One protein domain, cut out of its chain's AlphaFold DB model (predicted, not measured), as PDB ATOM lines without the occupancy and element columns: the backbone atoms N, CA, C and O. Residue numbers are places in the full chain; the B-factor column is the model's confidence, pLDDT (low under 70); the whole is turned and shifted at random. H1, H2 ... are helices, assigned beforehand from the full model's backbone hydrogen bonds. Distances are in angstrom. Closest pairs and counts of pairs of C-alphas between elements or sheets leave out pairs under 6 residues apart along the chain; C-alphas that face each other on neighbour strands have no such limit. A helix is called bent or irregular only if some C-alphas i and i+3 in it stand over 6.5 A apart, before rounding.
ATOM      1  N   GLU A 101     -50.778   0.212  13.934       76.25
ATOM      2  CA  GLU A 101     -51.800  -0.848  14.012       76.25
ATOM      3  C   GLU A 101     -53.129  -0.495  13.318       76.25
ATOM      4  O   GLU A 101     -53.656  -1.317  12.558       76.25
ATOM      5  N   PRO A 102     -53.723   0.700  13.521       79.38
ATOM      6  CA  PRO A 102     -54.925   1.068  12.780       79.38
ATOM      7  C   PRO A 102     -54.644   1.200  11.277       79.38
ATOM      8  O   PRO A 102     -55.496   0.829  10.466       79.38
ATOM      9  N   ARG A 103     -53.438   1.645  10.892       79.56
ATOM     10  CA  ARG A 103     -52.986   1.652   9.493       79.56
ATOM     11  C   ARG A 103     -52.894   0.245   8.902       79.56
ATOM     12  O   ARG A 103     -53.385   0.031   7.797       79.56
ATOM     13  N   SER A 104     -52.327  -0.721   9.621       82.50
ATOM     14  CA  SER A 104     -52.160  -2.093   9.129       82.50
ATOM     15  C   SER A 104     -53.497  -2.815   8.955       82.50
ATOM     16  O   SER A 104     -53.702  -3.512   7.962       82.50
ATOM     17  N   ARG A 105     -54.457  -2.582   9.862       84.56
ATOM     18  CA  ARG A 105     -55.837  -3.086   9.730       84.56
ATOM     19  C   ARG A 105     -56.572  -2.450   8.552       84.56
ATOM     20  O   ARG A 105     -57.336  -3.128   7.863       84.56
ATOM     21  N   LEU A 106     -56.345  -1.157   8.303       84.81
ATOM     22  CA  LEU A 106     -56.903  -0.473   7.137       84.81
ATOM     23  C   LEU A 106     -56.319  -1.046   5.836       84.81
ATOM     24  O   LEU A 106     -57.083  -1.320   4.915       84.81
ATOM     25  N   LEU A 107     -55.011  -1.315   5.785       85.44
ATOM     26  CA  LEU A 107     -54.359  -1.964   4.642       85.44
ATOM     27  C   LEU A 107     -54.892  -3.378   4.378       85.44
ATOM     28  O   LEU A 107     -55.182  -3.702   3.231       85.44
ATOM     29  N   GLU A 108     -55.093  -4.196   5.415       86.44
ATOM     30  CA  GLU A 108     -55.725  -5.520   5.279       86.44
ATOM     31  C   GLU A 108     -57.145  -5.410   4.704       86.44
ATOM     32  O   GLU A 108     -57.523  -6.157   3.799       86.44
ATOM     33  N   ARG A 109     -57.926  -4.424   5.165       86.50
ATOM     34  CA  ARG A 109     -59.266  -4.166   4.628       86.50
ATOM     35  C   ARG A 109     -59.225  -3.718   3.167       86.50
ATOM     36  O   ARG A 109     -60.026  -4.204   2.371       86.50
ATOM     37  N   ILE A 110     -58.310  -2.815   2.809       85.56
ATOM     38  CA  ILE A 110     -58.129  -2.360   1.422       85.56
ATOM     39  C   ILE A 110     -57.728  -3.541   0.533       85.56
ATOM     40  O   ILE A 110     -58.307  -3.709  -0.535       85.56
ATOM     41  N   ALA A 111     -56.815  -4.399   0.993       87.12
ATOM     42  CA  ALA A 111     -56.392  -5.606   0.290       87.12
ATOM     43  C   ALA A 111     -57.548  -6.589   0.044       87.12
ATOM     44  O   ALA A 111     -57.692  -7.108  -1.064       87.12
ATOM     45  N   SER A 112     -58.432  -6.794   1.026       86.88
ATOM     46  CA  SER A 112     -59.626  -7.630   0.844       86.88
ATOM     47  C   SER A 112     -60.601  -7.055  -0.191       86.88
ATOM     48  O   SER A 112     -61.165  -7.812  -0.985       86.88
ATOM     49  N   GLU A 113     -60.816  -5.737  -0.206       85.44
ATOM     50  CA  GLU A 113     -61.672  -5.087  -1.211       85.44
ATOM     51  C   GLU A 113     -61.006  -5.071  -2.593       85.44
ATOM     52  O   GLU A 113     -61.693  -5.237  -3.600       85.44
ATOM     53  N   MET A 114     -59.677  -4.947  -2.648       86.00
ATOM     54  CA  MET A 114     -58.893  -5.047  -3.877       86.00
ATOM     55  C   MET A 114     -58.985  -6.449  -4.485       86.00
ATOM     56  O   MET A 114     -59.183  -6.581  -5.690       86.00
ATOM     57  N   ASN A 115     -58.928  -7.507  -3.675       86.75
ATOM     58  CA  ASN A 115     -59.144  -8.869  -4.162       86.75
ATOM     59  C   ASN A 115     -60.557  -9.042  -4.744       86.75
ATOM     60  O   ASN A 115     -60.741  -9.555  -5.848       86.75
ATOM     61  N   ARG A 116     -61.571  -8.511  -4.045       85.81
ATOM     62  CA  ARG A 116     -62.953  -8.499  -4.541       85.81
ATOM     63  C   ARG A 116     -63.073  -7.750  -5.872       85.81
ATOM     64  O   ARG A 116     -63.780  -8.200  -6.769       85.81
ATOM     65  N   LEU A 117     -62.361  -6.635  -6.015       85.00
ATOM     66  CA  LEU A 117     -62.290  -5.878  -7.259       85.00
ATOM     67  C   LEU A 117     -61.631  -6.690  -8.383       85.00
ATOM     68  O   LEU A 117     -62.200  -6.773  -9.470       85.00
ATOM     69  N   LYS A 118     -60.488  -7.337  -8.118       84.69
ATOM     70  CA  LYS A 118     -59.798  -8.216  -9.080       84.69
ATOM     71  C   LYS A 118     -60.713  -9.355  -9.554       84.69
ATOM     72  O   LYS A 118     -60.757  -9.633 -10.751       84.69
ATOM     73  N   PHE A 119     -61.517  -9.935  -8.660       84.25
ATOM     74  CA  PHE A 119     -62.523 -10.944  -9.013       84.25
ATOM     75  C   PHE A 119     -63.595 -10.411  -9.981       84.25
ATOM     76  O   PHE A 119     -63.909 -11.066 -10.976       84.25
ATOM     77  N   TYR A 120     -64.142  -9.217  -9.732       82.44
ATOM     78  CA  TYR A 120     -65.144  -8.626 -10.626       82.44
ATOM     79  C   TYR A 120     -64.567  -8.250 -11.995       82.44
ATOM     80  O   TYR A 120     -65.204  -8.505 -13.017       82.44
ATOM     81  N   VAL A 121     -63.344  -7.718 -12.026       82.81
ATOM     82  CA  VAL A 121     -62.633  -7.382 -13.270       82.81
ATOM     83  C   VAL A 121     -62.384  -8.628 -14.119       82.81
ATOM     84  O   VAL A 121     -62.638  -8.599 -15.322       82.81
ATOM     85  N   ALA A 122     -61.964  -9.740 -13.508       82.94
ATOM     86  CA  ALA A 122     -61.731 -11.000 -14.218       82.94
ATOM     87  C   ALA A 122     -63.004 -11.550 -14.890       82.94
ATOM     88  O   ALA A 122     -62.934 -12.142 -15.962       82.94
ATOM     89  N   ARG A 123     -64.182 -11.322 -14.294       80.50
ATOM     90  CA  ARG A 123     -65.472 -11.788 -14.830       80.50
ATOM     91  C   ARG A 123     -66.011 -10.927 -15.983       80.50
ATOM     92  O   ARG A 123     -66.935 -11.360 -16.666       80.50
ATOM     93  N   ALA A 124     -65.462  -9.733 -16.210       74.94
ATOM     94  CA  ALA A 124     -65.974  -8.775 -17.193       74.94
ATOM     95  C   ALA A 124     -64.889  -8.160 -18.102       74.94
ATOM     96  O   ALA A 124     -65.091  -7.098 -18.694       74.94
ATOM     97  N   GLN A 125     -63.756  -8.849 -18.256       71.50
ATOM     98  CA  GLN A 125     -62.553  -8.383 -18.957       71.50
ATOM     99  C   GLN A 125     -62.798  -7.877 -20.397       71.50
ATOM    100  O   GLN A 125     -62.086  -6.986 -20.862       71.50
ATOM    101  N   ASP A 126     -63.838  -8.376 -21.073       73.12
ATOM    102  CA  ASP A 126     -64.174  -8.043 -22.465       73.12
ATOM    103  C   ASP A 126     -64.960  -6.727 -22.639       73.12
ATOM    104  O   ASP A 126     -65.208  -6.290 -23.766       73.12
ATOM    105  N   LEU A 127     -65.374  -6.068 -21.550       78.81
ATOM    106  CA  LEU A 127     -66.180  -4.848 -21.631       78.81
ATOM    107  C   LEU A 127     -65.301  -3.586 -21.777       78.81
ATOM    108  O   LEU A 127     -64.398  -3.363 -20.965       78.81
ATOM    109  N   PRO A 128     -65.611  -2.668 -22.718       76.62
ATOM    110  CA  PRO A 128     -64.840  -1.430 -22.929       76.62
ATOM    111  C   PRO A 128     -64.833  -0.505 -21.699       76.62
ATOM    112  O   PRO A 128     -63.929   0.306 -21.515       76.62
ATOM    113  N   PHE A 129     -65.821  -0.653 -20.815       77.81
ATOM    114  CA  PHE A 129     -65.871   0.043 -19.535       77.81
ATOM    115  C   PHE A 129     -64.713  -0.330 -18.601       77.81
ATOM    116  O   PHE A 129     -64.115   0.547 -17.978       77.81
ATOM    117  N   ILE A 130     -64.368  -1.620 -18.526       77.12
ATOM    118  CA  ILE A 130     -63.269  -2.094 -17.681       77.12
ATOM    119  C   ILE A 130     -61.933  -1.616 -18.225       77.12
ATOM    120  O   ILE A 130     -61.094  -1.197 -17.439       77.12
ATOM    121  N   GLN A 131     -61.767  -1.536 -19.548       77.44
ATOM    122  CA  GLN A 131     -60.565  -0.958 -20.158       77.44
ATOM    123  C   GLN A 131     -60.346   0.511 -19.752       77.44
ATOM    124  O   GLN A 131     -59.212   0.912 -19.506       77.44
ATOM    125  N   ASN A 132     -61.419   1.299 -19.614       82.19
ATOM    126  CA  ASN A 132     -61.335   2.689 -19.149       82.19
ATOM    127  C   ASN A 132     -60.981   2.784 -17.650       82.19
ATOM    128  O   ASN A 132     -60.203   3.634 -17.226       82.19
ATOM    129  N   ILE A 133     -61.523   1.881 -16.831       81.12
ATOM    130  CA  ILE A 133     -61.279   1.861 -15.382       81.12
ATOM    131  C   ILE A 133     -59.950   1.176 -15.018       81.12
ATOM    132  O   ILE A 133     -59.393   1.454 -13.956       81.12
ATOM    133  N   GLN A 134     -59.382   0.359 -15.906       82.94
ATOM    134  CA  GLN A 134     -58.168  -0.423 -15.666       82.94
ATOM    135  C   GLN A 134     -56.990   0.427 -15.175       82.94
ATOM    136  O   GLN A 134     -56.283   0.010 -14.261       82.94
ATOM    137  N   ALA A 135     -56.805   1.631 -15.727       83.69
ATOM    138  CA  ALA A 135     -55.734   2.544 -15.320       83.69
ATOM    139  C   ALA A 135     -55.890   3.050 -13.872       83.69
ATOM    140  O   ALA A 135     -54.906   3.276 -13.168       83.69
ATOM    141  N   ARG A 136     -57.130   3.211 -13.398       83.62
ATOM    142  CA  ARG A 136     -57.410   3.587 -12.003       83.62
ATOM    143  C   ARG A 136     -57.150   2.419 -11.063       83.62
ATOM    144  O   ARG A 136     -56.543   2.610 -10.015       83.62
ATOM    145  N   ILE A 137     -57.547   1.212 -11.468       82.94
ATOM    146  CA  ILE A 137     -57.307  -0.017 -10.699       82.94
ATOM    147  C   ILE A 137     -55.809  -0.280 -10.567       82.94
ATOM    148  O   ILE A 137     -55.345  -0.523  -9.460       82.94
ATOM    149  N   SER A 138     -55.038  -0.171 -11.654       84.94
ATOM    150  CA  SER A 138     -53.583  -0.360 -11.605       84.94
ATOM    151  C   SER A 138     -52.886   0.688 -10.738       84.94
ATOM    152  O   SER A 138     -51.955   0.355 -10.009       84.94
ATOM    153  N   THR A 139     -53.359   1.939 -10.761       85.94
ATOM    154  CA  THR A 139     -52.856   2.992  -9.866       85.94
ATOM    155  C   THR A 139     -53.148   2.644  -8.406       85.94
ATOM    156  O   THR A 139     -52.249   2.698  -7.570       85.94
ATOM    157  N   ALA A 140     -54.378   2.232  -8.088       82.69
ATOM    158  CA  ALA A 140     -54.762   1.824  -6.741       82.69
ATOM    159  C   ALA A 140     -53.966   0.599  -6.244       82.69
ATOM    160  O   ALA A 140     -53.537   0.592  -5.093       82.69
ATOM    161  N   ASP A 141     -53.712  -0.389  -7.110       85.31
ATOM    162  CA  ASP A 141     -52.900  -1.580  -6.808       85.31
ATOM    163  C   ASP A 141     -51.441  -1.194  -6.514       85.31
ATOM    164  O   ASP A 141     -50.909  -1.552  -5.469       85.31
ATOM    165  N   ALA A 142     -50.829  -0.345  -7.350       86.50
ATOM    166  CA  ALA A 142     -49.467   0.146  -7.126       86.50
ATOM    167  C   ALA A 142     -49.338   0.972  -5.831       86.50
ATOM    168  O   ALA A 142     -48.340   0.869  -5.115       86.50
ATOM    169  N   THR A 143     -50.353   1.783  -5.512       85.88
ATOM    170  CA  THR A 143     -50.373   2.591  -4.281       85.88
ATOM    171  C   THR A 143     -50.516   1.701  -3.044       85.88
ATOM    172  O   THR A 143     -49.846   1.930  -2.033       85.88
ATOM    173  N   LEU A 144     -51.365   0.670  -3.129       86.88
ATOM    174  CA  LEU A 144     -51.537  -0.334  -2.085       86.88
ATOM    175  C   LEU A 144     -50.246  -1.130  -1.866       86.88
ATOM    176  O   LEU A 144     -49.806  -1.231  -0.726       86.88
ATOM    177  N   ASP A 145     -49.607  -1.624  -2.929       85.19
ATOM    178  CA  ASP A 145     -48.349  -2.376  -2.852       85.19
ATOM    179  C   ASP A 145     -47.217  -1.545  -2.234       85.19
ATOM    180  O   ASP A 145     -46.495  -2.030  -1.359       85.19
ATOM    181  N   ALA A 146     -47.072  -0.276  -2.637       86.38
ATOM    182  CA  ALA A 146     -46.075   0.625  -2.062       86.38
ATOM    183  C   ALA A 146     -46.323   0.864  -0.563       86.38
ATOM    184  O   ALA A 146     -45.395   0.768   0.243       86.38
ATOM    185  N   SER A 147     -47.581   1.108  -0.185       85.44
ATOM    186  CA  SER A 147     -47.973   1.351   1.208       85.44
ATOM    187  C   SER A 147     -47.814   0.101   2.078       85.44
ATOM    188  O   SER A 147     -47.308   0.187   3.198       85.44
ATOM    189  N   LEU A 148     -48.190  -1.071   1.553       86.88
ATOM    190  CA  LEU A 148     -47.979  -2.366   2.198       86.88
ATOM    191  C   LEU A 148     -46.494  -2.642   2.406       86.88
ATOM    192  O   LEU A 148     -46.113  -3.050   3.499       86.88
ATOM    193  N   ARG A 149     -45.654  -2.363   1.401       87.56
ATOM    194  CA  ARG A 149     -44.206  -2.567   1.503       87.56
ATOM    195  C   ARG A 149     -43.597  -1.676   2.577       87.56
ATOM    196  O   ARG A 149     -42.872  -2.184   3.422       87.56
ATOM    197  N   CYS A 150     -43.906  -0.380   2.578       85.62
ATOM    198  CA  CYS A 150     -43.394   0.547   3.591       85.62
ATOM    199  C   CYS A 150     -43.844   0.155   5.005       85.62
ATOM    200  O   CYS A 150     -43.018   0.084   5.912       85.62
ATOM    201  N   CYS A 151     -45.132  -0.165   5.186       85.69
ATOM    202  CA  CYS A 151     -45.668  -0.583   6.481       85.69
ATOM    203  C   CYS A 151     -45.045  -1.902   6.958       85.69
ATOM    204  O   CYS A 151     -44.661  -2.015   8.118       85.69
ATOM    205  N   PHE A 152     -44.870  -2.874   6.060       87.31
ATOM    206  CA  PHE A 152     -44.268  -4.160   6.392       87.31
ATOM    207  C   PHE A 152     -42.781  -4.038   6.744       87.31
ATOM    208  O   PHE A 152     -42.348  -4.622   7.731       87.31
ATOM    209  N   VAL A 153     -42.007  -3.242   6.000       87.00
ATOM    210  CA  VAL A 153     -40.589  -2.984   6.309       87.00
ATOM    211  C   VAL A 153     -40.442  -2.297   7.669       87.00
ATOM    212  O   VAL A 153     -39.695  -2.788   8.510       87.00
ATOM    213  N   GLY A 154     -41.215  -1.238   7.936       83.38
ATOM    214  CA  GLY A 154     -41.191  -0.568   9.242       83.38
ATOM    215  C   GLY A 154     -41.635  -1.477  10.396       83.38
ATOM    216  O   GLY A 154     -41.136  -1.359  11.517       83.38
ATOM    217  N   ALA A 155     -42.537  -2.426  10.135       84.56
ATOM    218  CA  ALA A 155     -42.951  -3.419  11.121       84.56
ATOM    219  C   ALA A 155     -41.859  -4.462  11.405       84.56
ATOM    220  O   ALA A 155     -41.696  -4.867  12.556       84.56
ATOM    221  N   LEU A 156     -41.100  -4.868  10.380       85.50
ATOM    222  CA  LEU A 156     -39.959  -5.778  10.513       85.50
ATOM    223  C   LEU A 156     -38.812  -5.142  11.307       85.50
ATOM    224  O   LEU A 156     -38.258  -5.797  12.185       85.50
ATOM    225  N   GLU A 157     -38.495  -3.869  11.055       83.12
ATOM    226  CA  GLU A 157     -37.442  -3.135  11.778       83.12
ATOM    227  C   GLU A 157     -37.745  -2.995  13.275       83.12
ATOM    228  O   GLU A 157     -36.847  -3.100  14.109       83.12
ATOM    229  N   ARG A 158     -39.020  -2.787  13.628       83.12
ATOM    230  CA  ARG A 158     -39.474  -2.630  15.021       83.12
ATOM    231  C   ARG A 158     -39.912  -3.941  15.678       83.12
ATOM    232  O   ARG A 158     -40.298  -3.919  16.843       83.12
ATOM    233  N   GLN A 159     -39.890  -5.053  14.940       80.19
ATOM    234  CA  GLN A 159     -40.374  -6.373  15.368       80.19
ATOM    235  C   GLN A 159     -41.812  -6.353  15.936       80.19
ATOM    236  O   GLN A 159     -42.139  -7.085  16.871       80.19
ATOM    237  N   ASN A 160     -42.706  -5.529  15.370       83.50
ATOM    238  CA  ASN A 160     -44.100  -5.466  15.822       83.50
ATOM    239  C   ASN A 160     -44.923  -6.625  15.228       83.50
ATOM    240  O   ASN A 160     -45.369  -6.573  14.078       83.50
ATOM    241  N   GLU A 161     -45.161  -7.663  16.033       81.62
ATOM    242  CA  GLU A 161     -45.855  -8.884  15.605       81.62
ATOM    243  C   GLU A 161     -47.255  -8.636  15.023       81.62
ATOM    244  O   GLU A 161     -47.649  -9.284  14.050       81.62
ATOM    245  N   VAL A 162     -48.019  -7.710  15.608       83.38
ATOM    246  CA  VAL A 162     -49.422  -7.471  15.237       83.38
ATOM    247  C   VAL A 162     -49.499  -6.881  13.832       83.38
ATOM    248  O   VAL A 162     -50.244  -7.373  12.980       83.38
ATOM    249  N   VAL A 163     -48.678  -5.865  13.567       84.56
ATOM    250  CA  VAL A 163     -48.604  -5.195  12.264       84.56
ATOM    251  C   VAL A 163     -48.120  -6.165  11.185       84.56
ATOM    252  O   VAL A 163     -48.715  -6.221  10.110       84.56
ATOM    253  N   ILE A 164     -47.120  -6.998  11.488       86.12
ATOM    254  CA  ILE A 164     -46.588  -7.998  10.552       86.12
ATOM    255  C   ILE A 164     -47.674  -8.985  10.119       86.12
ATOM    256  O   ILE A 164     -47.850  -9.206   8.922       86.12
ATOM    257  N   VAL A 165     -48.445  -9.545  11.054       85.44
ATOM    258  CA  VAL A 165     -49.517 -10.494  10.708       85.44
ATOM    259  C   VAL A 165     -50.591  -9.830   9.844       85.44
ATOM    260  O   VAL A 165     -51.035 -10.433   8.866       85.44
ATOM    261  N   HIS A 166     -50.984  -8.590  10.155       86.00
ATOM    262  CA  HIS A 166     -51.944  -7.836   9.342       86.00
ATOM    263  C   HIS A 166     -51.418  -7.570   7.924       86.00
ATOM    264  O   HIS A 166     -52.132  -7.809   6.950       86.00
ATOM    265  N   CYS A 167     -50.153  -7.163   7.781       86.25
ATOM    266  CA  CYS A 167     -49.513  -6.985   6.478       86.25
ATOM    267  C   CYS A 167     -49.424  -8.300   5.692       86.25
ATOM    268  O   CYS A 167     -49.722  -8.317   4.501       86.25
ATOM    269  N   LEU A 168     -49.071  -9.416   6.335       86.88
ATOM    270  CA  LEU A 168     -49.000 -10.718   5.667       86.88
ATOM    271  C   LEU A 168     -50.375 -11.220   5.217       86.88
ATOM    272  O   LEU A 168     -50.500 -11.757   4.120       86.88
ATOM    273  N   ARG A 169     -51.430 -11.004   6.011       86.44
ATOM    274  CA  ARG A 169     -52.808 -11.289   5.581       86.44
ATOM    275  C   ARG A 169     -53.233 -10.407   4.416       86.44
ATOM    276  O   ARG A 169     -53.866 -10.904   3.490       86.44
ATOM    277  N   ALA A 170     -52.845  -9.134   4.431       85.94
ATOM    278  CA  ALA A 170     -53.081  -8.232   3.314       85.94
ATOM    279  C   ALA A 170     -52.378  -8.729   2.038       85.94
ATOM    280  O   ALA A 170     -53.025  -8.840   1.000       85.94
ATOM    281  N   TYR A 171     -51.102  -9.128   2.126       87.62
ATOM    282  CA  TYR A 171     -50.354  -9.726   1.015       87.62
ATOM    283  C   TYR A 171     -50.977 -11.031   0.505       87.62
ATOM    284  O   TYR A 171     -51.046 -11.240  -0.705       87.62
ATOM    285  N   ALA A 172     -51.469 -11.884   1.407       87.12
ATOM    286  CA  ALA A 172     -52.175 -13.107   1.039       87.12
ATOM    287  C   ALA A 172     -53.509 -12.801   0.341       87.12
ATOM    288  O   ALA A 172     -53.875 -13.484  -0.610       87.12
ATOM    289  N   ALA A 173     -54.219 -11.753   0.769       85.81
ATOM    290  CA  ALA A 173     -55.474 -11.343   0.150       85.81
ATOM    291  C   ALA A 173     -55.280 -10.838  -1.287       85.81
ATOM    292  O   ALA A 173     -56.131 -11.117  -2.124       85.81
ATOM    293  N   ILE A 174     -54.183 -10.138  -1.597       85.38
ATOM    294  CA  ILE A 174     -53.882  -9.666  -2.965       85.38
ATOM    295  C   ILE A 174     -53.117 -10.680  -3.831       85.38
ATOM    296  O   ILE A 174     -52.752 -10.337  -4.955       85.38
ATOM    297  N   ASP A 175     -52.871 -11.892  -3.320       83.56
ATOM    298  CA  ASP A 175     -52.063 -12.946  -3.958       83.56
ATOM    299  C   ASP A 175     -50.632 -12.492  -4.332       83.56
ATOM    300  O   ASP A 175     -50.023 -12.958  -5.294       83.56
ATOM    301  N   ASN A 176     -50.064 -11.558  -3.558       85.81
ATOM    302  CA  ASN A 176     -48.715 -11.020  -3.765       85.81
ATOM    303  C   ASN A 176     -47.730 -11.613  -2.745       85.81
ATOM    304  O   ASN A 176     -47.139 -10.917  -1.913       85.81
ATOM    305  N   SER A 177     -47.561 -12.936  -2.797       87.50
ATOM    306  CA  SER A 177     -46.631 -13.662  -1.921       87.50
ATOM    307  C   SER A 177     -45.164 -13.300  -2.184       87.50
ATOM    308  O   SER A 177     -44.377 -13.167  -1.243       87.50
ATOM    309  N   ALA A 178     -44.813 -13.064  -3.451       86.94
ATOM    310  CA  ALA A 178     -43.474 -12.671  -3.874       86.94
ATOM    311  C   ALA A 178     -43.067 -11.288  -3.335       86.94
ATOM    312  O   ALA A 178     -41.927 -11.114  -2.901       86.94
ATOM    313  N   GLY A 179     -43.988 -10.317  -3.312       86.19
ATOM    314  CA  GLY A 179     -43.736  -8.977  -2.778       86.19
ATOM    315  C   GLY A 179     -43.406  -8.993  -1.286       86.19
ATOM    316  O   GLY A 179     -42.433  -8.365  -0.869       86.19
ATOM    317  N   ALA A 180     -44.145  -9.776  -0.493       87.38
ATOM    318  CA  ALA A 180     -43.861  -9.960   0.932       87.38
ATOM    319  C   ALA A 180     -42.489 -10.614   1.170       87.38
ATOM    320  O   ALA A 180     -41.715 -10.173   2.022       87.38
ATOM    321  N   GLN A 181     -42.161 -11.651   0.392       91.12
ATOM    322  CA  GLN A 181     -40.880 -12.357   0.479       91.12
ATOM    323  C   GLN A 181     -39.698 -11.454   0.100       91.12
ATOM    324  O   GLN A 181     -38.670 -11.488   0.776       91.12
ATOM    325  N   GLU A 182     -39.836 -10.622  -0.935       89.69
ATOM    326  CA  GLU A 182     -38.790  -9.681  -1.357       89.69
ATOM    327  C   GLU A 182     -38.637  -8.510  -0.372       89.69
ATOM    328  O   GLU A 182     -37.523  -8.064  -0.094       89.69
ATOM    329  N   ALA A 183     -39.734  -8.036   0.223       88.12
ATOM    330  CA  ALA A 183     -39.680  -7.027   1.277       88.12
ATOM    331  C   ALA A 183     -38.943  -7.552   2.521       88.12
ATOM    332  O   ALA A 183     -38.044  -6.885   3.026       88.12
ATOM    333  N   PHE A 184     -39.234  -8.784   2.956       90.62
ATOM    334  CA  PHE A 184     -38.500  -9.427   4.053       90.62
ATOM    335  C   PHE A 184     -37.021  -9.654   3.706       90.62
ATOM    336  O   PHE A 184     -36.128  -9.364   4.506       90.62
ATOM    337  N   ARG A 185     -36.754 -10.117   2.480       91.56
ATOM    338  CA  ARG A 185     -35.402 -10.319   1.957       91.56
ATOM    339  C   ARG A 185     -34.577  -9.032   1.988       91.56
ATOM    340  O   ARG A 185     -33.442  -9.054   2.447       91.56
ATOM    341  N   SER A 186     -35.137  -7.929   1.503       89.56
ATOM    342  CA  SER A 186     -34.433  -6.646   1.404       89.56
ATOM    343  C   SER A 186     -34.259  -5.941   2.750       89.56
ATOM    344  O   SER A 186     -33.207  -5.348   2.970       89.56
ATOM    345  N   ALA A 187     -35.242  -6.023   3.650       86.38
ATOM    346  CA  ALA A 187     -35.210  -5.317   4.930       86.38
ATOM    347  C   ALA A 187     -34.405  -6.038   6.019       86.38
ATOM    348  O   ALA A 187     -33.687  -5.389   6.771       86.38
ATOM    349  N   VAL A 188     -34.520  -7.367   6.111       87.75
ATOM    350  CA  VAL A 188     -33.926  -8.140   7.218       87.75
ATOM    351  C   VAL A 188     -32.742  -8.966   6.738       87.75
ATOM    352  O   VAL A 188     -31.654  -8.850   7.292       87.75
ATOM    353  N   VAL A 189     -32.925  -9.776   5.689       89.25
ATOM    354  CA  VAL A 189     -31.921 -10.775   5.279       89.25
ATOM    355  C   VAL A 189     -30.691 -10.139   4.622       89.25
ATOM    356  O   VAL A 189     -29.555 -10.408   5.007       89.25
ATOM    357  N   SER A 190     -30.910  -9.273   3.637       90.00
ATOM    358  CA  SER A 190     -29.855  -8.645   2.838       90.00
ATOM    359  C   SER A 190     -28.821  -7.877   3.681       90.00
ATOM    360  O   SER A 190     -27.627  -8.142   3.512       90.00
ATOM    361  N   PRO A 191     -29.202  -7.021   4.654       88.69
ATOM    362  CA  PRO A 191     -28.235  -6.260   5.446       88.69
ATOM    363  C   PRO A 191     -27.217  -7.120   6.201       88.69
ATOM    364  O   PRO A 191     -26.018  -6.830   6.156       88.69
ATOM    365  N   PHE A 192     -27.652  -8.188   6.884       88.00
ATOM    366  CA  PHE A 192     -26.708  -9.028   7.625       88.00
ATOM    367  C   PHE A 192     -25.916  -9.949   6.694       88.00
ATOM    368  O   PHE A 192     -24.709 -10.093   6.892       88.00
ATOM    369  N   VAL A 193     -26.539 -10.519   5.653       88.12
ATOM    370  CA  VAL A 193     -25.846 -11.404   4.703       88.12
ATOM    371  C   VAL A 193     -24.758 -10.634   3.955       88.12
ATOM    372  O   VAL A 193     -23.609 -11.077   3.915       88.12
ATOM    373  N   GLN A 194     -25.076  -9.452   3.420       87.25
ATOM    374  CA  GLN A 194     -24.096  -8.614   2.729       87.25
ATOM    375  C   GLN A 194     -22.983  -8.174   3.674       87.25
ATOM    376  O   GLN A 194     -21.817  -8.240   3.298       87.25
ATOM    377  N   ARG A 195     -23.299  -7.801   4.921       85.88
ATOM    378  CA  ARG A 195     -22.279  -7.453   5.917       85.88
ATOM    379  C   ARG A 195     -21.320  -8.612   6.177       85.88
ATOM    380  O   ARG A 195     -20.117  -8.374   6.208       85.88
ATOM    381  N   ILE A 196     -21.809  -9.839   6.352       84.06
ATOM    382  CA  ILE A 196     -20.962 -11.017   6.618       84.06
ATOM    383  C   ILE A 196     -20.074 -11.319   5.405       84.06
ATOM    384  O   ILE A 196     -18.860 -11.474   5.547       84.06
ATOM    385  N   VAL A 197     -20.655 -11.317   4.203       81.38
ATOM    386  CA  VAL A 197     -19.919 -11.607   2.967       81.38
ATOM    387  C   VAL A 197     -18.895 -10.506   2.648       81.38
ATOM    388  O   VAL A 197     -17.755 -10.824   2.318       81.38
ATOM    389  N   LEU A 198     -19.234  -9.223   2.818       73.12
ATOM    390  CA  LEU A 198     -18.326  -8.087   2.583       73.12
ATOM    391  C   LEU A 198     -17.240  -7.953   3.660       73.12
ATOM    392  O   LEU A 198     -16.103  -7.599   3.357       73.12
ATOM    393  N   SER A 199     -17.554  -8.272   4.920       63.19
ATOM    394  CA  SER A 199     -16.560  -8.260   6.007       63.19
ATOM    395  C   SER A 199     -15.469  -9.312   5.802       63.19
ATOM    396  O   SER A 199     -14.379  -9.171   6.345       63.19
ATOM    397  N   SER A 200     -15.748 -10.349   5.010       55.44
ATOM    398  CA  SER A 200     -14.765 -11.366   4.635       55.44
ATOM    399  C   SER A 200     -13.884 -10.972   3.440       55.44
ATOM    400  O   SER A 200     -12.818 -11.548   3.261       55.44
ATOM    401  N   SER A 201     -14.275  -9.966   2.650       51.06
ATOM    402  CA  SER A 201     -13.526  -9.486   1.477       51.06
ATOM    403  C   SER A 201     -12.731  -8.190   1.719       51.06
ATOM    404  O   SER A 201     -12.057  -7.699   0.812       51.06
ATOM    405  N   GLY A 202     -12.761  -7.640   2.943       44.69
ATOM    406  CA  GLY A 202     -12.037  -6.427   3.341       44.69
ATOM    407  C   GLY A 202     -10.587  -6.668   3.796       44.69
ATOM    408  O   GLY A 202     -10.320  -7.459   4.692       44.69
ATOM    409  N   SER A 209     -11.187 -16.364   9.426       52.31
ATOM    410  CA  SER A 209     -10.777 -17.257   8.361       52.31
ATOM    411  C   SER A 209     -11.736 -17.012   7.199       52.31
ATOM    412  O   SER A 209     -12.944 -16.883   7.374       52.31
ATOM    413  N   ASP A 210     -11.203 -16.917   5.990       61.97
ATOM    414  CA  ASP A 210     -11.994 -16.636   4.789       61.97
ATOM    415  C   ASP A 210     -12.943 -17.805   4.410       61.97
ATOM    416  O   ASP A 210     -13.516 -17.858   3.317       61.97
ATOM    417  N   ARG A 211     -13.089 -18.786   5.313       77.00
ATOM    418  CA  ARG A 211     -13.744 -20.071   5.104       77.00
ATOM    419  C   ARG A 211     -15.254 -19.906   5.065       77.00
ATOM    420  O   ARG A 211     -15.872 -19.288   5.927       77.00
ATOM    421  N   LEU A 212     -15.855 -20.561   4.077       86.00
ATOM    422  CA  LEU A 212     -17.302 -20.597   3.890       86.00
ATOM    423  C   LEU A 212     -18.044 -21.203   5.093       86.00
ATOM    424  O   LEU A 212     -19.168 -20.802   5.374       86.00
ATOM    425  N   GLU A 213     -17.409 -22.120   5.827       87.56
ATOM    426  CA  GLU A 213     -17.982 -22.739   7.027       87.56
ATOM    427  C   GLU A 213     -18.273 -21.717   8.139       87.56
ATOM    428  O   GLU A 213     -19.380 -21.710   8.668       87.56
ATOM    429  N   GLU A 214     -17.331 -20.814   8.438       86.31
ATOM    430  CA  GLU A 214     -17.516 -19.771   9.460       86.31
ATOM    431  C   GLU A 214     -18.577 -18.753   9.032       86.31
ATOM    432  O   GLU A 214     -19.435 -18.388   9.829       86.31
ATOM    433  N   MET A 215     -18.595 -18.366   7.750       86.56
ATOM    434  CA  MET A 215     -19.637 -17.474   7.227       86.56
ATOM    435  C   MET A 215     -21.033 -18.088   7.342       86.56
ATOM    436  O   MET A 215     -21.981 -17.387   7.689       86.56
ATOM    437  N   PHE A 216     -21.185 -19.385   7.050       91.12
ATOM    438  CA  PHE A 216     -22.469 -20.049   7.253       91.12
ATOM    439  C   PHE A 216     -22.846 -20.105   8.727       91.12
ATOM    440  O   PHE A 216     -24.023 -19.951   9.027       91.12
ATOM    441  N   GLU A 217     -21.896 -20.303   9.638       90.94
ATOM    442  CA  GLU A 217     -22.191 -20.303  11.070       90.94
ATOM    443  C   GLU A 217     -22.669 -18.926  11.549       90.94
ATOM    444  O   GLU A 217     -23.723 -18.835  12.178       90.94
ATOM    445  N   ASP A 218     -22.002 -17.848  11.132       88.81
ATOM    446  CA  ASP A 218     -22.448 -16.476  11.395       88.81
ATOM    447  C   ASP A 218     -23.861 -16.232  10.829       88.81
ATOM    448  O   ASP A 218     -24.739 -15.717  11.525       88.81
ATOM    449  N   ILE A 219     -24.136 -16.667   9.592       90.88
ATOM    450  CA  ILE A 219     -25.472 -16.555   8.982       90.88
ATOM    451  C   ILE A 219     -26.518 -17.337   9.791       90.88
ATOM    452  O   ILE A 219     -27.617 -16.829  10.004       90.88
ATOM    453  N   LYS A 220     -26.205 -18.546  10.276       91.81
ATOM    454  CA  LYS A 220     -27.133 -19.332  11.110       91.81
ATOM    455  C   LYS A 220     -27.485 -18.604  12.401       91.81
ATOM    456  O   LYS A 220     -28.659 -18.589  12.766       91.81
ATOM    457  N   THR A 221     -26.502 -17.986  13.063       91.25
ATOM    458  CA  THR A 221     -26.761 -17.218  14.292       91.25
ATOM    459  C   THR A 221     -27.710 -16.051  14.028       91.25
ATOM    460  O   THR A 221     -28.696 -15.903  14.743       91.25
ATOM    461  N   HIS A 222     -27.503 -15.308  12.937       88.75
ATOM    462  CA  HIS A 222     -28.389 -14.212  12.539       88.75
ATOM    463  C   HIS A 222     -29.793 -14.679  12.147       88.75
ATOM    464  O   HIS A 222     -30.777 -14.029  12.486       88.75
ATOM    465  N   ILE A 223     -29.931 -15.835  11.494       90.31
ATOM    466  CA  ILE A 223     -31.253 -16.409  11.201       90.31
ATOM    467  C   ILE A 223     -32.006 -16.724  12.503       90.31
ATOM    468  O   ILE A 223     -33.209 -16.476  12.593       90.31
ATOM    469  N   GLN A 224     -31.314 -17.240  13.523       88.75
ATOM    470  CA  GLN A 224     -31.926 -17.546  14.819       88.75
ATOM    471  C   GLN A 224     -32.321 -16.295  15.607       88.75
ATOM    472  O   GLN A 224     -33.345 -16.323  16.286       88.75
ATOM    473  N   THR A 225     -31.552 -15.207  15.528       86.69
ATOM    474  CA  THR A 225     -31.872 -13.966  16.252       86.69
ATOM    475  C   THR A 225     -32.897 -13.107  15.517       86.69
ATOM    476  O   THR A 225     -33.833 -12.607  16.136       86.69
ATOM    477  N   ASP A 226     -32.751 -12.969  14.197       83.88
ATOM    478  CA  ASP A 226     -33.399 -11.904  13.423       83.88
ATOM    479  C   ASP A 226     -34.534 -12.427  12.528       83.88
ATOM    480  O   ASP A 226     -35.379 -11.650  12.090       83.88
ATOM    481  N   CYS A 227     -34.591 -13.733  12.233       85.88
ATOM    482  CA  CYS A 227     -35.616 -14.314  11.351       85.88
ATOM    483  C   CYS A 227     -36.583 -15.272  12.063       85.88
ATOM    484  O   CYS A 227     -37.674 -15.528  11.546       85.88
ATOM    485  N   LEU A 228     -36.211 -15.800  13.234       85.50
ATOM    486  CA  LEU A 228     -36.961 -16.856  13.920       85.50
ATOM    487  C   LEU A 228     -38.412 -16.458  14.221       85.50
ATOM    488  O   LEU A 228     -39.326 -17.232  13.936       85.50
ATOM    489  N   PHE A 229     -38.634 -15.233  14.706       83.06
ATOM    490  CA  PHE A 229     -39.970 -14.746  15.065       83.06
ATOM    491  C   PHE A 229     -40.951 -14.810  13.877       83.06
ATOM    492  O   PHE A 229     -42.114 -15.184  14.039       83.06
ATOM    493  N   LEU A 230     -40.488 -14.486  12.661       83.88
ATOM    494  CA  LEU A 230     -41.320 -14.493  11.457       83.88
ATOM    495  C   LEU A 230     -41.564 -15.926  10.975       83.88
ATOM    496  O   LEU A 230     -42.694 -16.281  10.634       83.88
ATOM    497  N   LEU A 231     -40.511 -16.750  10.971       83.62
ATOM    498  CA  LEU A 231     -40.572 -18.143  10.531       83.62
ATOM    499  C   LEU A 231     -41.527 -18.967  11.406       83.62
ATOM    500  O   LEU A 231     -42.348 -19.721  10.883       83.62
ATOM    501  N   GLU A 232     -41.499 -18.779  12.727       83.50
ATOM    502  CA  GLU A 232     -42.387 -19.488  13.652       83.50
ATOM    503  C   GLU A 232     -43.867 -19.141  13.450       83.50
ATOM    504  O   GLU A 232     -44.729 -20.027  13.536       83.50
ATOM    505  N   LYS A 233     -44.168 -17.871  13.151       80.38
ATOM    506  CA  LYS A 233     -45.533 -17.379  12.908       80.38
ATOM    507  C   LYS A 233     -46.054 -17.786  11.535       80.38
ATOM    508  O   LYS A 233     -47.207 -18.213  11.430       80.38
ATOM    509  N   ALA A 234     -45.217 -17.710  10.500       79.88
ATOM    510  CA  ALA A 234     -45.557 -18.204   9.167       79.88
ATOM    511  C   ALA A 234     -45.868 -19.711   9.203       79.88
ATOM    512  O   ALA A 234     -46.859 -20.153   8.624       79.88
ATOM    513  N   ALA A 235     -45.100 -20.478   9.983       74.50
ATOM    514  CA  ALA A 235     -45.286 -21.917  10.148       74.50
ATOM    515  C   ALA A 235     -46.425 -22.313  11.115       74.50
ATOM    516  O   ALA A 235     -46.752 -23.498  11.233       74.50
ATOM    517  N   ALA A 236     -47.034 -21.371  11.848       77.38
ATOM    518  CA  ALA A 236     -48.090 -21.671  12.816       77.38
ATOM    519  C   ALA A 236     -49.356 -22.234  12.140       77.38
ATOM    520  O   ALA A 236     -49.908 -21.640  11.220       77.38
ATOM    521  N   SER A 237     -49.870 -23.361  12.643       60.88
ATOM    522  CA  SER A 237     -50.947 -24.148  12.012       60.88
ATOM    523  C   SER A 237     -52.276 -23.400  11.830       60.88
ATOM    524  O   SER A 237     -53.079 -23.786  10.989       60.88
ATOM    525  N   ASN A 238     -52.493 -22.316  12.583       63.78
ATOM    526  CA  ASN A 238     -53.733 -21.532  12.580       63.78
ATOM    527  C   ASN A 238     -53.565 -20.137  11.947       63.78
ATOM    528  O   ASN A 238     -54.476 -19.316  12.037       63.78
ATOM    529  N   SER A 239     -52.400 -19.824  11.364       66.12
ATOM    530  CA  SER A 239     -52.114 -18.471  10.866       66.12
ATOM    531  C   SER A 239     -52.699 -18.193   9.479       66.12
ATOM    532  O   SER A 239     -52.962 -17.035   9.159       66.12
ATOM    533  N   GLY A 240     -52.909 -19.234   8.660       68.88
ATOM    534  CA  GLY A 240     -53.266 -19.091   7.242       68.88
ATOM    535  C   GLY A 240     -52.111 -18.587   6.364       68.88
ATOM    536  O   GLY A 240     -52.325 -18.266   5.201       68.88
ATOM    537  N   LEU A 241     -50.885 -18.523   6.902       76.69
ATOM    538  CA  LEU A 241     -49.702 -17.940   6.253       76.69
ATOM    539  C   LEU A 241     -48.794 -18.982   5.575       76.69
ATOM    540  O   LEU A 241     -47.681 -18.662   5.169       76.69
ATOM    541  N   GLN A 242     -49.271 -20.215   5.393       73.62
ATOM    542  CA  GLN A 242     -48.521 -21.297   4.729       73.62
ATOM    543  C   GLN A 242     -48.267 -21.043   3.233       73.62
ATOM    544  O   GLN A 242     -47.503 -21.766   2.604       73.62
ATOM    545  N   VAL A 243     -48.899 -20.013   2.661       78.81
ATOM    546  CA  VAL A 243     -48.691 -19.575   1.272       78.81
ATOM    547  C   VAL A 243     -47.296 -18.959   1.076       78.81
ATOM    548  O   VAL A 243     -46.790 -18.908  -0.044       78.81
ATOM    549  N   PHE A 244     -46.648 -18.494   2.149       83.00
ATOM    550  CA  PHE A 244     -45.359 -17.817   2.061       83.00
ATOM    551  C   PHE A 244     -44.180 -18.767   2.305       83.00
ATOM    552  O   PHE A 244     -44.028 -19.321   3.390       83.00
ATOM    553  N   ASP A 245     -43.278 -18.861   1.326       85.56
ATOM    554  CA  ASP A 245     -41.991 -19.548   1.443       85.56
ATOM    555  C   ASP A 245     -40.839 -18.548   1.663       85.56
ATOM    556  O   ASP A 245     -40.109 -18.172   0.741       85.56
ATOM    557  N   PHE A 246     -40.689 -18.084   2.906       88.75
ATOM    558  CA  PHE A 246     -39.590 -17.186   3.295       88.75
ATOM    559  C   PHE A 246     -38.225 -17.895   3.340       88.75
ATOM    560  O   PHE A 246     -37.193 -17.254   3.124       88.75
ATOM    561  N   LEU A 247     -38.199 -19.209   3.590       88.94
ATOM    562  CA  LEU A 247     -36.960 -19.987   3.660       88.94
ATOM    563  C   LEU A 247     -36.266 -20.020   2.293       88.94
ATOM    564  O   LEU A 247     -35.090 -19.663   2.193       88.94
ATOM    565  N   SER A 248     -36.992 -20.391   1.235       88.94
ATOM    566  CA  SER A 248     -36.425 -20.485  -0.114       88.94
ATOM    567  C   SER A 248     -36.238 -19.108  -0.747       88.94
ATOM    568  O   SER A 248     -35.140 -18.767  -1.193       88.94
ATOM    569  N   ASN A 249     -37.304 -18.304  -0.797       89.31
ATOM    570  CA  ASN A 249     -37.345 -17.116  -1.654       89.31
ATOM    571  C   ASN A 249     -36.754 -15.862  -1.008       89.31
ATOM    572  O   ASN A 249     -36.419 -14.925  -1.735       89.31
ATOM    573  N   SER A 250     -36.582 -15.846   0.317       90.69
ATOM    574  CA  SER A 250     -35.940 -14.734   1.021       90.69
ATOM    575  C   SER A 250     -34.551 -15.109   1.520       90.69
ATOM    576  O   SER A 250     -33.579 -14.482   1.110       90.69
ATOM    577  N   ILE A 251     -34.436 -16.144   2.361       92.50
ATOM    578  CA  ILE A 251     -33.166 -16.492   3.017       92.50
ATOM    579  C   ILE A 251     -32.198 -17.144   2.030       92.50
ATOM    580  O   ILE A 251     -31.138 -16.585   1.742       92.50
ATOM    581  N   LEU A 252     -32.556 -18.306   1.478       93.88
ATOM    582  CA  LEU A 252     -31.649 -19.068   0.619       93.88
ATOM    583  C   LEU A 252     -31.289 -18.301  -0.658       93.88
ATOM    584  O   LEU A 252     -30.125 -18.280  -1.061       93.88
ATOM    585  N   LYS A 253     -32.273 -17.625  -1.264       92.69
ATOM    586  CA  LYS A 253     -32.071 -16.775  -2.444       92.69
ATOM    587  C   LYS A 253     -31.079 -15.634  -2.189       92.69
ATOM    588  O   LYS A 253     -30.227 -15.383  -3.041       92.69
ATOM    589  N   GLU A 254     -31.154 -14.954  -1.043       93.50
ATOM    590  CA  GLU A 254     -30.220 -13.865  -0.723       93.50
ATOM    591  C   GLU A 254     -28.819 -14.377  -0.417       93.50
ATOM    592  O   GLU A 254     -27.848 -13.836  -0.940       93.50
ATOM    593  N   VAL A 255     -28.709 -15.460   0.359       92.19
ATOM    594  CA  VAL A 255     -27.418 -16.101   0.643       92.19
ATOM    595  C   VAL A 255     -26.739 -16.532  -0.655       92.19
ATOM    596  O   VAL A 255     -25.554 -16.261  -0.848       92.19
ATOM    597  N   LEU A 256     -27.484 -17.133  -1.586       92.44
ATOM    598  CA  LEU A 256     -26.969 -17.492  -2.906       92.44
ATOM    599  C   LEU A 256     -26.459 -16.265  -3.677       92.44
ATOM    600  O   LEU A 256     -25.321 -16.269  -4.149       92.44
ATOM    601  N   SER A 257     -27.276 -15.213  -3.775       91.44
ATOM    602  CA  SER A 257     -26.930 -13.976  -4.490       91.44
ATOM    603  C   SER A 257     -25.683 -13.304  -3.908       91.44
ATOM    604  O   SER A 257     -24.791 -12.873  -4.646       91.44
ATOM    605  N   ALA A 258     -25.585 -13.231  -2.581       89.50
ATOM    606  CA  ALA A 258     -24.440 -12.649  -1.895       89.50
ATOM    607  C   ALA A 258     -23.162 -13.478  -2.096       89.50
ATOM    608  O   ALA A 258     -22.100 -12.917  -2.350       89.50
ATOM    609  N   LEU A 259     -23.244 -14.811  -2.059       89.44
ATOM    610  CA  LEU A 259     -22.085 -15.673  -2.320       89.44
ATOM    611  C   LEU A 259     -21.603 -15.571  -3.772       89.44
ATOM    612  O   LEU A 259     -20.396 -15.504  -4.009       89.44
ATOM    613  N   GLN A 260     -22.520 -15.511  -4.741       89.44
ATOM    614  CA  GLN A 260     -22.177 -15.344  -6.157       89.44
ATOM    615  C   GLN A 260     -21.464 -14.015  -6.432       89.44
ATOM    616  O   GLN A 260     -20.535 -13.970  -7.237       89.44
ATOM    617  N   THR A 261     -21.887 -12.943  -5.762       87.38
ATOM    618  CA  THR A 261     -21.330 -11.597  -5.957       87.38
ATOM    619  C   THR A 261     -20.052 -11.369  -5.158       87.38
ATOM    620  O   THR A 261     -19.080 -10.844  -5.694       87.38
ATOM    621  N   GLY A 262     -20.025 -11.780  -3.890       81.00
ATOM    622  CA  GLY A 262     -18.897 -11.529  -2.999       81.00
ATOM    623  C   GLY A 262     -17.759 -12.540  -3.128       81.00
ATOM    624  O   GLY A 262     -16.601 -12.167  -2.952       81.00
ATOM    625  N   LYS A 263     -18.060 -13.812  -3.430       83.44
ATOM    626  CA  LYS A 263     -17.080 -14.915  -3.443       83.44
ATOM    627  C   LYS A 263     -17.343 -15.948  -4.552       83.44
ATOM    628  O   LYS A 263     -17.492 -17.140  -4.266       83.44
ATOM    629  N   PRO A 264     -17.291 -15.562  -5.839       83.38
ATOM    630  CA  PRO A 264     -17.482 -16.507  -6.944       83.38
ATOM    631  C   PRO A 264     -16.440 -17.641  -6.946       83.38
ATOM    632  O   PRO A 264     -16.737 -18.765  -7.350       83.38
ATOM    633  N   GLY A 265     -15.229 -17.382  -6.436       84.12
ATOM    634  CA  GLY A 265     -14.164 -18.382  -6.323       84.12
ATOM    635  C   GLY A 265     -14.476 -19.544  -5.371       84.12
ATOM    636  O   GLY A 265     -13.893 -20.614  -5.533       84.12
ATOM    637  N   ALA A 266     -15.413 -19.383  -4.428       85.75
ATOM    638  CA  ALA A 266     -15.770 -20.427  -3.461       85.75
ATOM    639  C   ALA A 266     -16.399 -21.669  -4.118       85.75
ATOM    640  O   ALA A 266     -16.262 -22.775  -3.590       85.75
ATOM    641  N   PHE A 267     -17.040 -21.485  -5.278       88.44
ATOM    642  CA  PHE A 267     -17.645 -22.547  -6.087       88.44
ATOM    643  C   PHE A 267     -16.667 -23.164  -7.098       88.44
ATOM    644  O   PHE A 267     -17.040 -24.068  -7.845       88.44
ATOM    645  N   SER A 268     -15.421 -22.684  -7.170       89.38
ATOM    646  CA  SER A 268     -14.474 -23.140  -8.188       89.38
ATOM    647  C   SER A 268     -13.969 -24.557  -7.890       89.38
ATOM    648  O   SER A 268     -13.334 -24.776  -6.855       89.38
ATOM    649  N   PRO A 269     -14.154 -25.525  -8.807       89.81
ATOM    650  CA  PRO A 269     -13.631 -26.877  -8.634       89.81
ATOM    651  C   PRO A 269     -12.104 -26.951  -8.800       89.81
ATOM    652  O   PRO A 269     -11.514 -27.971  -8.458       89.81
ATOM    653  N   GLY A 270     -11.448 -25.883  -9.285       88.62
ATOM    654  CA  GLY A 270     -10.001 -25.845  -9.549       88.62
ATOM    655  C   GLY A 270      -9.120 -26.081  -8.317       88.62
ATOM    656  O   GLY A 270      -7.946 -26.415  -8.455       88.62
ATOM    657  N   LYS A 271      -9.690 -25.971  -7.113       88.50
ATOM    658  CA  LYS A 271      -9.075 -26.412  -5.861       88.50
ATOM    659  C   LYS A 271      -9.958 -27.471  -5.194       88.50
ATOM    660  O   LYS A 271     -10.789 -27.132  -4.350       88.50
ATOM    661  N   PRO A 272      -9.778 -28.761  -5.519       90.88
ATOM    662  CA  PRO A 272     -10.718 -29.804  -5.113       90.88
ATOM    663  C   PRO A 272     -10.929 -29.935  -3.593       90.88
ATOM    664  O   PRO A 272     -12.052 -30.149  -3.145       90.88
ATOM    665  N   LYS A 273      -9.876 -29.767  -2.777       90.81
ATOM    666  CA  LYS A 273      -9.989 -29.842  -1.306       90.81
ATOM    667  C   LYS A 273     -10.860 -28.718  -0.729       90.81
ATOM    668  O   LYS A 273     -11.735 -28.985   0.089       90.81
ATOM    669  N   GLU A 274     -10.636 -27.479  -1.173       90.31
ATOM    670  CA  GLU A 274     -11.431 -26.315  -0.755       90.31
ATOM    671  C   GLU A 274     -12.876 -26.435  -1.265       90.31
ATOM    672  O   GLU A 274     -13.815 -26.236  -0.498       90.31
ATOM    673  N   PHE A 275     -13.062 -26.856  -2.522       93.31
ATOM    674  CA  PHE A 275     -14.380 -27.088  -3.116       93.31
ATOM    675  C   PHE A 275     -15.207 -28.100  -2.313       93.31
ATOM    676  O   PHE A 275     -16.368 -27.834  -2.006       93.31
ATOM    677  N   LEU A 276     -14.617 -29.238  -1.924       93.31
ATOM    678  CA  LEU A 276     -15.312 -30.256  -1.135       93.31
ATOM    679  C   LEU A 276     -15.709 -29.735   0.253       93.31
ATOM    680  O   LEU A 276     -16.841 -29.950   0.687       93.31
ATOM    681  N   ALA A 277     -14.798 -29.043   0.943       92.75
ATOM    682  CA  ALA A 277     -15.076 -28.463   2.255       92.75
ATOM    683  C   ALA A 277     -16.220 -27.433   2.188       92.75
ATOM    684  O   ALA A 277     -17.146 -27.463   3.004       92.75
ATOM    685  N   ASN A 278     -16.203 -26.578   1.164       92.88
ATOM    686  CA  ASN A 278     -17.238 -25.581   0.913       92.88
ATOM    687  C   ASN A 278     -18.587 -26.230   0.556       92.88
ATOM    688  O   ASN A 278     -19.624 -25.845   1.104       92.88
ATOM    689  N   TYR A 279     -18.586 -27.254  -0.300       93.88
ATOM    690  CA  TYR A 279     -19.786 -28.008  -0.662       93.88
ATOM    691  C   TYR A 279     -20.415 -28.689   0.561       93.88
ATOM    692  O   TYR A 279     -21.610 -28.542   0.810       93.88
ATOM    693  N   ARG A 280     -19.608 -29.362   1.391       93.44
ATOM    694  CA  ARG A 280     -20.077 -29.996   2.635       93.44
ATOM    695  C   ARG A 280     -20.651 -28.983   3.617       93.44
ATOM    696  O   ARG A 280     -21.702 -29.232   4.198       93.44
ATOM    697  N   SER A 281     -19.998 -27.835   3.772       93.12
ATOM    698  CA  SER A 281     -20.499 -26.742   4.616       93.12
ATOM    699  C   SER A 281     -21.840 -26.209   4.107       93.12
ATOM    700  O   SER A 281     -22.751 -25.971   4.896       93.12
ATOM    701  N   SER A 282     -21.998 -26.126   2.786       93.88
ATOM    702  CA  SER A 282     -23.249 -25.728   2.137       93.88
ATOM    703  C   SER A 282     -24.371 -26.741   2.372       93.88
ATOM    704  O   SER A 282     -25.491 -26.347   2.680       93.88
ATOM    705  N   LEU A 283     -24.081 -28.045   2.316       93.88
ATOM    706  CA  LEU A 283     -25.056 -29.085   2.668       93.88
ATOM    707  C   LEU A 283     -25.442 -29.039   4.154       93.88
ATOM    708  O   LEU A 283     -26.621 -29.152   4.480       93.88
ATOM    709  N   LYS A 284     -24.479 -28.821   5.065       94.62
ATOM    710  CA  LYS A 284     -24.776 -28.613   6.495       94.62
ATOM    711  C   LYS A 284     -25.694 -27.401   6.703       94.62
ATOM    712  O   LYS A 284     -26.583 -27.452   7.549       94.62
ATOM    713  N   PHE A 285     -25.483 -26.323   5.948       94.62
ATOM    714  CA  PHE A 285     -26.336 -25.135   5.986       94.62
ATOM    715  C   PHE A 285     -27.753 -25.419   5.464       94.62
ATOM    716  O   PHE A 285     -28.723 -25.043   6.116       94.62
ATOM    717  N   LEU A 286     -27.895 -26.149   4.355       94.31
ATOM    718  CA  LEU A 286     -29.208 -26.570   3.858       94.31
ATOM    719  C   LEU A 286     -29.944 -27.461   4.868       94.31
ATOM    720  O   LEU A 286     -31.113 -27.216   5.142       94.31
ATOM    721  N   ASN A 287     -29.254 -28.420   5.494       93.56
ATOM    722  CA  ASN A 287     -29.835 -29.259   6.547       93.56
ATOM    723  C   ASN A 287     -30.303 -28.438   7.761       93.56
ATOM    724  O   ASN A 287     -31.300 -28.778   8.391       93.56
ATOM    725  N   PHE A 288     -29.596 -27.355   8.094       93.81
ATOM    726  CA  PHE A 288     -30.031 -26.423   9.131       93.81
ATOM    727  C   PHE A 288     -31.333 -25.708   8.738       93.81
ATOM    728  O   PHE A 288     -32.243 -25.623   9.558       93.81
ATOM    729  N   LEU A 289     -31.457 -25.257   7.483       91.50
ATOM    730  CA  LEU A 289     -32.694 -24.647   6.984       91.50
ATOM    731  C   LEU A 289     -33.865 -25.641   6.958       91.50
ATOM    732  O   LEU A 289     -34.978 -25.290   7.342       91.50
ATOM    733  N   GLU A 290     -33.608 -26.894   6.579       91.56
ATOM    734  CA  GLU A 290     -34.606 -27.971   6.639       91.56
ATOM    735  C   GLU A 290     -35.104 -28.238   8.066       91.56
ATOM    736  O   GLU A 290     -36.231 -28.695   8.241       91.56
ATOM    737  N   GLY A 291     -34.310 -27.908   9.090       89.00
ATOM    738  CA  GLY A 291     -34.707 -28.007  10.495       89.00
ATOM    739  C   GLY A 291     -35.877 -27.097  10.886       89.00
ATOM    740  O   GLY A 291     -36.548 -27.375  11.878       89.00
ATOM    741  N   PHE A 292     -36.161 -26.045  10.109       86.38
ATOM    742  CA  PHE A 292     -37.329 -25.183  10.327       86.38
ATOM    743  C   PHE A 292     -38.617 -25.741   9.703       86.38
ATOM    744  O   PHE A 292     -39.708 -25.275  10.036       86.38
ATOM    745  N   CYS A 293     -38.520 -26.744   8.825       85.62
ATOM    746  CA  CYS A 293     -39.680 -27.421   8.251       85.62
ATOM    747  C   CYS A 293     -40.295 -28.384   9.280       85.62
ATOM    748  O   CYS A 293     -39.612 -29.237   9.848       85.62
ATOM    749  N   ARG A 294     -41.611 -28.300   9.500       83.75
ATOM    750  CA  ARG A 294     -42.323 -29.092  10.524       83.75
ATOM    751  C   ARG A 294     -42.765 -30.461  10.019       83.75
ATOM    752  O   ARG A 294     -43.037 -31.359  10.816       83.75
ATOM    753  N   SER A 295     -42.864 -30.628   8.700       84.75
ATOM    754  CA  SER A 295     -43.334 -31.861   8.069       84.75
ATOM    755  C   SER A 295     -42.408 -32.343   6.951       84.75
ATOM    756  O   SER A 295     -41.709 -31.566   6.303       84.75
ATOM    757  N   LYS A 296     -42.450 -33.651   6.663       87.19
ATOM    758  CA  LYS A 296     -41.713 -34.239   5.529       87.19
ATOM    759  C   LYS A 296     -42.147 -33.654   4.179       87.19
ATOM    760  O   LYS A 296     -41.334 -33.586   3.262       87.19
ATOM    761  N   ASN A 297     -43.405 -33.227   4.064       85.00
ATOM    762  CA  ASN A 297     -43.929 -32.605   2.850       85.00
ATOM    763  C   ASN A 297     -43.347 -31.201   2.646       85.00
ATOM    764  O   ASN A 297     -42.987 -30.864   1.524       85.00
ATOM    765  N   GLU A 298     -43.190 -30.416   3.716       83.81
ATOM    766  CA  GLU A 298     -42.528 -29.104   3.659       83.81
ATOM    767  C   GLU A 298     -41.055 -29.233   3.268       83.81
ATOM    768  O   GLU A 298     -40.605 -28.505   2.389       83.81
ATOM    769  N   VAL A 299     -40.331 -30.214   3.823       88.94
ATOM    770  CA  VAL A 299     -38.951 -30.511   3.395       88.94
ATOM    771  C   VAL A 299     -38.914 -30.883   1.909       88.94
ATOM    772  O   VAL A 299     -38.061 -30.403   1.166       88.94
ATOM    773  N   GLY A 300     -39.859 -31.711   1.452       89.81
ATOM    774  CA  GLY A 300     -39.996 -32.055   0.036       89.81
ATOM    775  C   GLY A 300     -40.243 -30.830  -0.850       89.81
ATOM    776  O   GLY A 300     -39.597 -30.689  -1.886       89.81
ATOM    777  N   SER A 301     -41.120 -29.921  -0.419       87.88
ATOM    778  CA  SER A 301     -41.418 -28.669  -1.123       87.88
ATOM    779  C   SER A 301     -40.215 -27.722  -1.152       87.88
ATOM    780  O   SER A 301     -39.907 -27.160  -2.199       87.88
ATOM    781  N   PHE A 302     -39.490 -27.589  -0.038       90.06
ATOM    782  CA  PHE A 302     -38.273 -26.782   0.059       90.06
ATOM    783  C   PHE A 302     -37.181 -27.298  -0.886       90.06
ATOM    784  O   PHE A 302     -36.615 -26.527  -1.660       90.06
ATOM    785  N   ARG A 303     -36.948 -28.616  -0.908       92.12
ATOM    786  CA  ARG A 303     -35.994 -29.256  -1.831       92.12
ATOM    787  C   ARG A 303     -36.402 -29.135  -3.300       92.12
ATOM    788  O   ARG A 303     -35.535 -29.097  -4.168       92.12
ATOM    789  N   ALA A 304     -37.705 -29.082  -3.584       92.38
ATOM    790  CA  ALA A 304     -38.241 -28.869  -4.929       92.38
ATOM    791  C   ALA A 304     -38.249 -27.389  -5.354       92.38
ATOM    792  O   ALA A 304     -38.546 -27.089  -6.512       92.38
ATOM    793  N   SER A 305     -37.932 -26.461  -4.445       92.38
ATOM    794  CA  SER A 305     -37.923 -25.034  -4.746       92.38
ATOM    795  C   SER A 305     -36.846 -24.675  -5.778       92.38
ATOM    796  O   SER A 305     -35.785 -25.308  -5.890       92.38
ATOM    797  N   VAL A 306     -37.110 -23.606  -6.533       92.38
ATOM    798  CA  VAL A 306     -36.171 -23.084  -7.536       92.38
ATOM    799  C   VAL A 306     -34.884 -22.602  -6.865       92.38
ATOM    800  O   VAL A 306     -33.800 -22.932  -7.336       92.38
ATOM    801  N   ALA A 307     -34.984 -21.915  -5.721       91.88
ATOM    802  CA  ALA A 307     -33.823 -21.418  -4.982       91.88
ATOM    803  C   ALA A 307     -32.907 -22.554  -4.492       91.88
ATOM    804  O   ALA A 307     -31.689 -22.463  -4.644       91.88
ATOM    805  N   TYR A 308     -33.478 -23.646  -3.968       93.69
ATOM    806  CA  TYR A 308     -32.713 -24.825  -3.549       93.69
ATOM    807  C   TYR A 308     -31.994 -25.480  -4.725       93.69
ATOM    808  O   TYR A 308     -30.796 -25.772  -4.672       93.69
ATOM    809  N   THR A 309     -32.721 -25.652  -5.828       93.00
ATOM    810  CA  THR A 309     -32.175 -26.238  -7.048       93.00
ATOM    811  C   THR A 309     -31.046 -25.378  -7.623       93.00
ATOM    812  O   THR A 309     -29.989 -25.901  -7.977       93.00
ATOM    813  N   ASP A 310     -31.228 -24.061  -7.696       93.12
ATOM    814  CA  ASP A 310     -30.234 -23.136  -8.247       93.12
ATOM    815  C   ASP A 310     -29.005 -22.987  -7.350       93.12
ATOM    816  O   ASP A 310     -27.892 -22.836  -7.866       93.12
ATOM    817  N   PHE A 311     -29.179 -23.115  -6.033       93.44
ATOM    818  CA  PHE A 311     -28.081 -23.182  -5.075       93.44
ATOM    819  C   PHE A 311     -27.222 -24.435  -5.290       93.44
ATOM    820  O   PHE A 311     -25.997 -24.337  -5.376       93.44
ATOM    821  N   LEU A 312     -27.841 -25.611  -5.456       92.69
ATOM    822  CA  LEU A 312     -27.100 -26.846  -5.731       92.69
ATOM    823  C   LEU A 312     -26.449 -26.857  -7.120       92.69
ATOM    824  O   LEU A 312     -25.332 -27.355  -7.255       92.69
ATOM    825  N   LYS A 313     -27.089 -26.266  -8.138       92.50
ATOM    826  CA  LYS A 313     -26.532 -26.158  -9.501       92.50
ATOM    827  C   LYS A 313     -25.216 -25.380  -9.571       92.50
ATOM    828  O   LYS A 313     -24.458 -25.605 -10.512       92.50
ATOM    829  N   GLN A 314     -24.924 -24.495  -8.611       92.31
ATOM    830  CA  GLN A 314     -23.630 -23.796  -8.569       92.31
ATOM    831  C   GLN A 314     -22.455 -24.763  -8.389       92.31
ATOM    832  O   GLN A 314     -21.341 -24.496  -8.839       92.31
ATOM    833  N   TRP A 315     -22.694 -25.906  -7.743       94.19
ATOM    834  CA  TRP A 315     -21.669 -26.898  -7.461       94.19
ATOM    835  C   TRP A 315     -21.509 -27.833  -8.653       94.19
ATOM    836  O   TRP A 315     -22.233 -28.817  -8.810       94.19
ATOM    837  N   ASN A 316     -20.517 -27.555  -9.498       93.44
ATOM    838  CA  ASN A 316     -20.218 -28.413 -10.638       93.44
ATOM    839  C   ASN A 316     -19.486 -29.697 -10.205       93.44
ATOM    840  O   ASN A 316     -18.271 -29.848 -10.369       93.44
ATOM    841  N   LEU A 317     -20.255 -30.648  -9.669       94.94
ATOM    842  CA  LEU A 317     -19.753 -31.949  -9.217       94.94
ATOM    843  C   LEU A 317     -19.135 -32.767 -10.360       94.94
ATOM    844  O   LEU A 317     -18.280 -33.615 -10.118       94.94
TER     845      LEU A 317
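Overview. This is residues 101 to 202 and 209 to 317 of the 655 residues of the protein "DUF3510 domain-containing protein" of Physcomitrium patens (UniProt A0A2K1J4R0). Two helical bundles stand end to end along one long axis and share the bent helix H4: its arm H4a joins H1, H2 and H3 in one bundle, where it packs on H2 and H3, and its arm H4b packs with H5 and H6 in the other. Beyond H3, H1 and H2 run on side by side as a long helical hairpin to one end of the domain; at the other bundle H8 packs on H5, H10 on H6, short H7 on H8, and H9 sits near H6 and H8. The printed part has 211 residues with ten named helices, H1 to H10 in chain order, and no named strand; its class is all helix. It is elongated, spanning 65 by 38 by 37 A, and only just compact, close to loose, with a radius of gyration of the C-alphas of 20.0 A.

Along the chain. Start with the longest helix, H2, residues 128 to 157: find C-alpha 128 at (-64.840, -1.430, -22.929) and follow it 44.3 A to C-alpha 157 at (-37.442, -3.135, 11.778). It has a kink of 36 degrees near residue 135 and is only just irregular, with C-alphas 132 and 135 6.8 A apart. Before it lies H1, residues 101 to 123, 33.7 A; after it comes H3, residues 161 to 173, 18.4 A. H4, residues 177 to 199, was assigned as one helix by its hydrogen bonds but is bent: C-alphas 187 and 190 are 6.6 A apart, and its arms H4a, residues 177 to 187, and H4b, residues 190 to 199, stand at a steep tilt of 43 degrees. H5, residues 212 to 234, 28.8 A, is irregular, with C-alphas 226 and 229 7.3 A apart and a kink of 62 degrees near residue 227. Then come H6, residues 246 to 262, 22.4 A; H7, residues 264 to 267; H8, residues 272 to 290, 26.7 A; H9, residues 296 to 303; and H10, residues 306 to 313, which ends at C-alpha 313, (-26.532, -26.158, -9.501).

Arrangement. Look first at H1, H2, H3 and H4a, an up and down bundle in which each runs against the one before. H2 touches H1 at a shallow tilt of 29 degrees, a hairpin whose closest C-alphas, Leu 107 and Leu 148, are 6.8 A apart. With residues 148 to 156 alone H2 touches H3, and the closest C-alphas, Ala 155 and Ile 164, are 5.9 A apart. H1 and H3 run the same way at 6 degrees, a shallow tilt, and touch most closely at the C-alphas of Glu 108 and Ala 170, 4.3 A. H4a touches H6 at a steep tilt of 48 degrees, with C-alphas 185 and 250 4.5 A apart. H4b, H5 and H6 form a second up and down bundle; H4b touches residues 215 to 222 of H5 alone, Ile 196 to Met 215, 6.6 A between C-alphas. H5, with residues 212 to 220 alone, touches H8, C-alphas 213 and 281 being closest at 5.3 A. H10 touches H6, C-alphas 253 and 307 at 5.6 A. H7 touches residues 274 to 279 of H8 alone, closest at the C-alphas of Phe 267 and Phe 275, 6.3 A. H9 is close to but not clearly touching H6, C-alphas 248 and 302 at 6.6 A. H1 and H8 are apart. Each O i to N i+4 pair is within hydrogen-bond range in H1, H3, H4a, H4b, H8, H9 and H10, against 24 of 26 in H2, 16 of 19 in H5 and 10 of 13 in H6; H7 is too short for such a pair.

Size, cuts and confidence. The two C-alphas farthest apart are those of Phe 129 and Lys 273, 65.9 A. Residues 203 to 208 are not printed, and C-alphas 202 and 209 are 12.0 A apart across that cut, on the link from H4 to H5. Of the links that are printed whole, H5 to H6 is long, with 11 residues, and the others are tight. The mean pLDDT of the printed part is 85.3; residues 199 to 202, 209 to 210 and 237 to 240 are under 70.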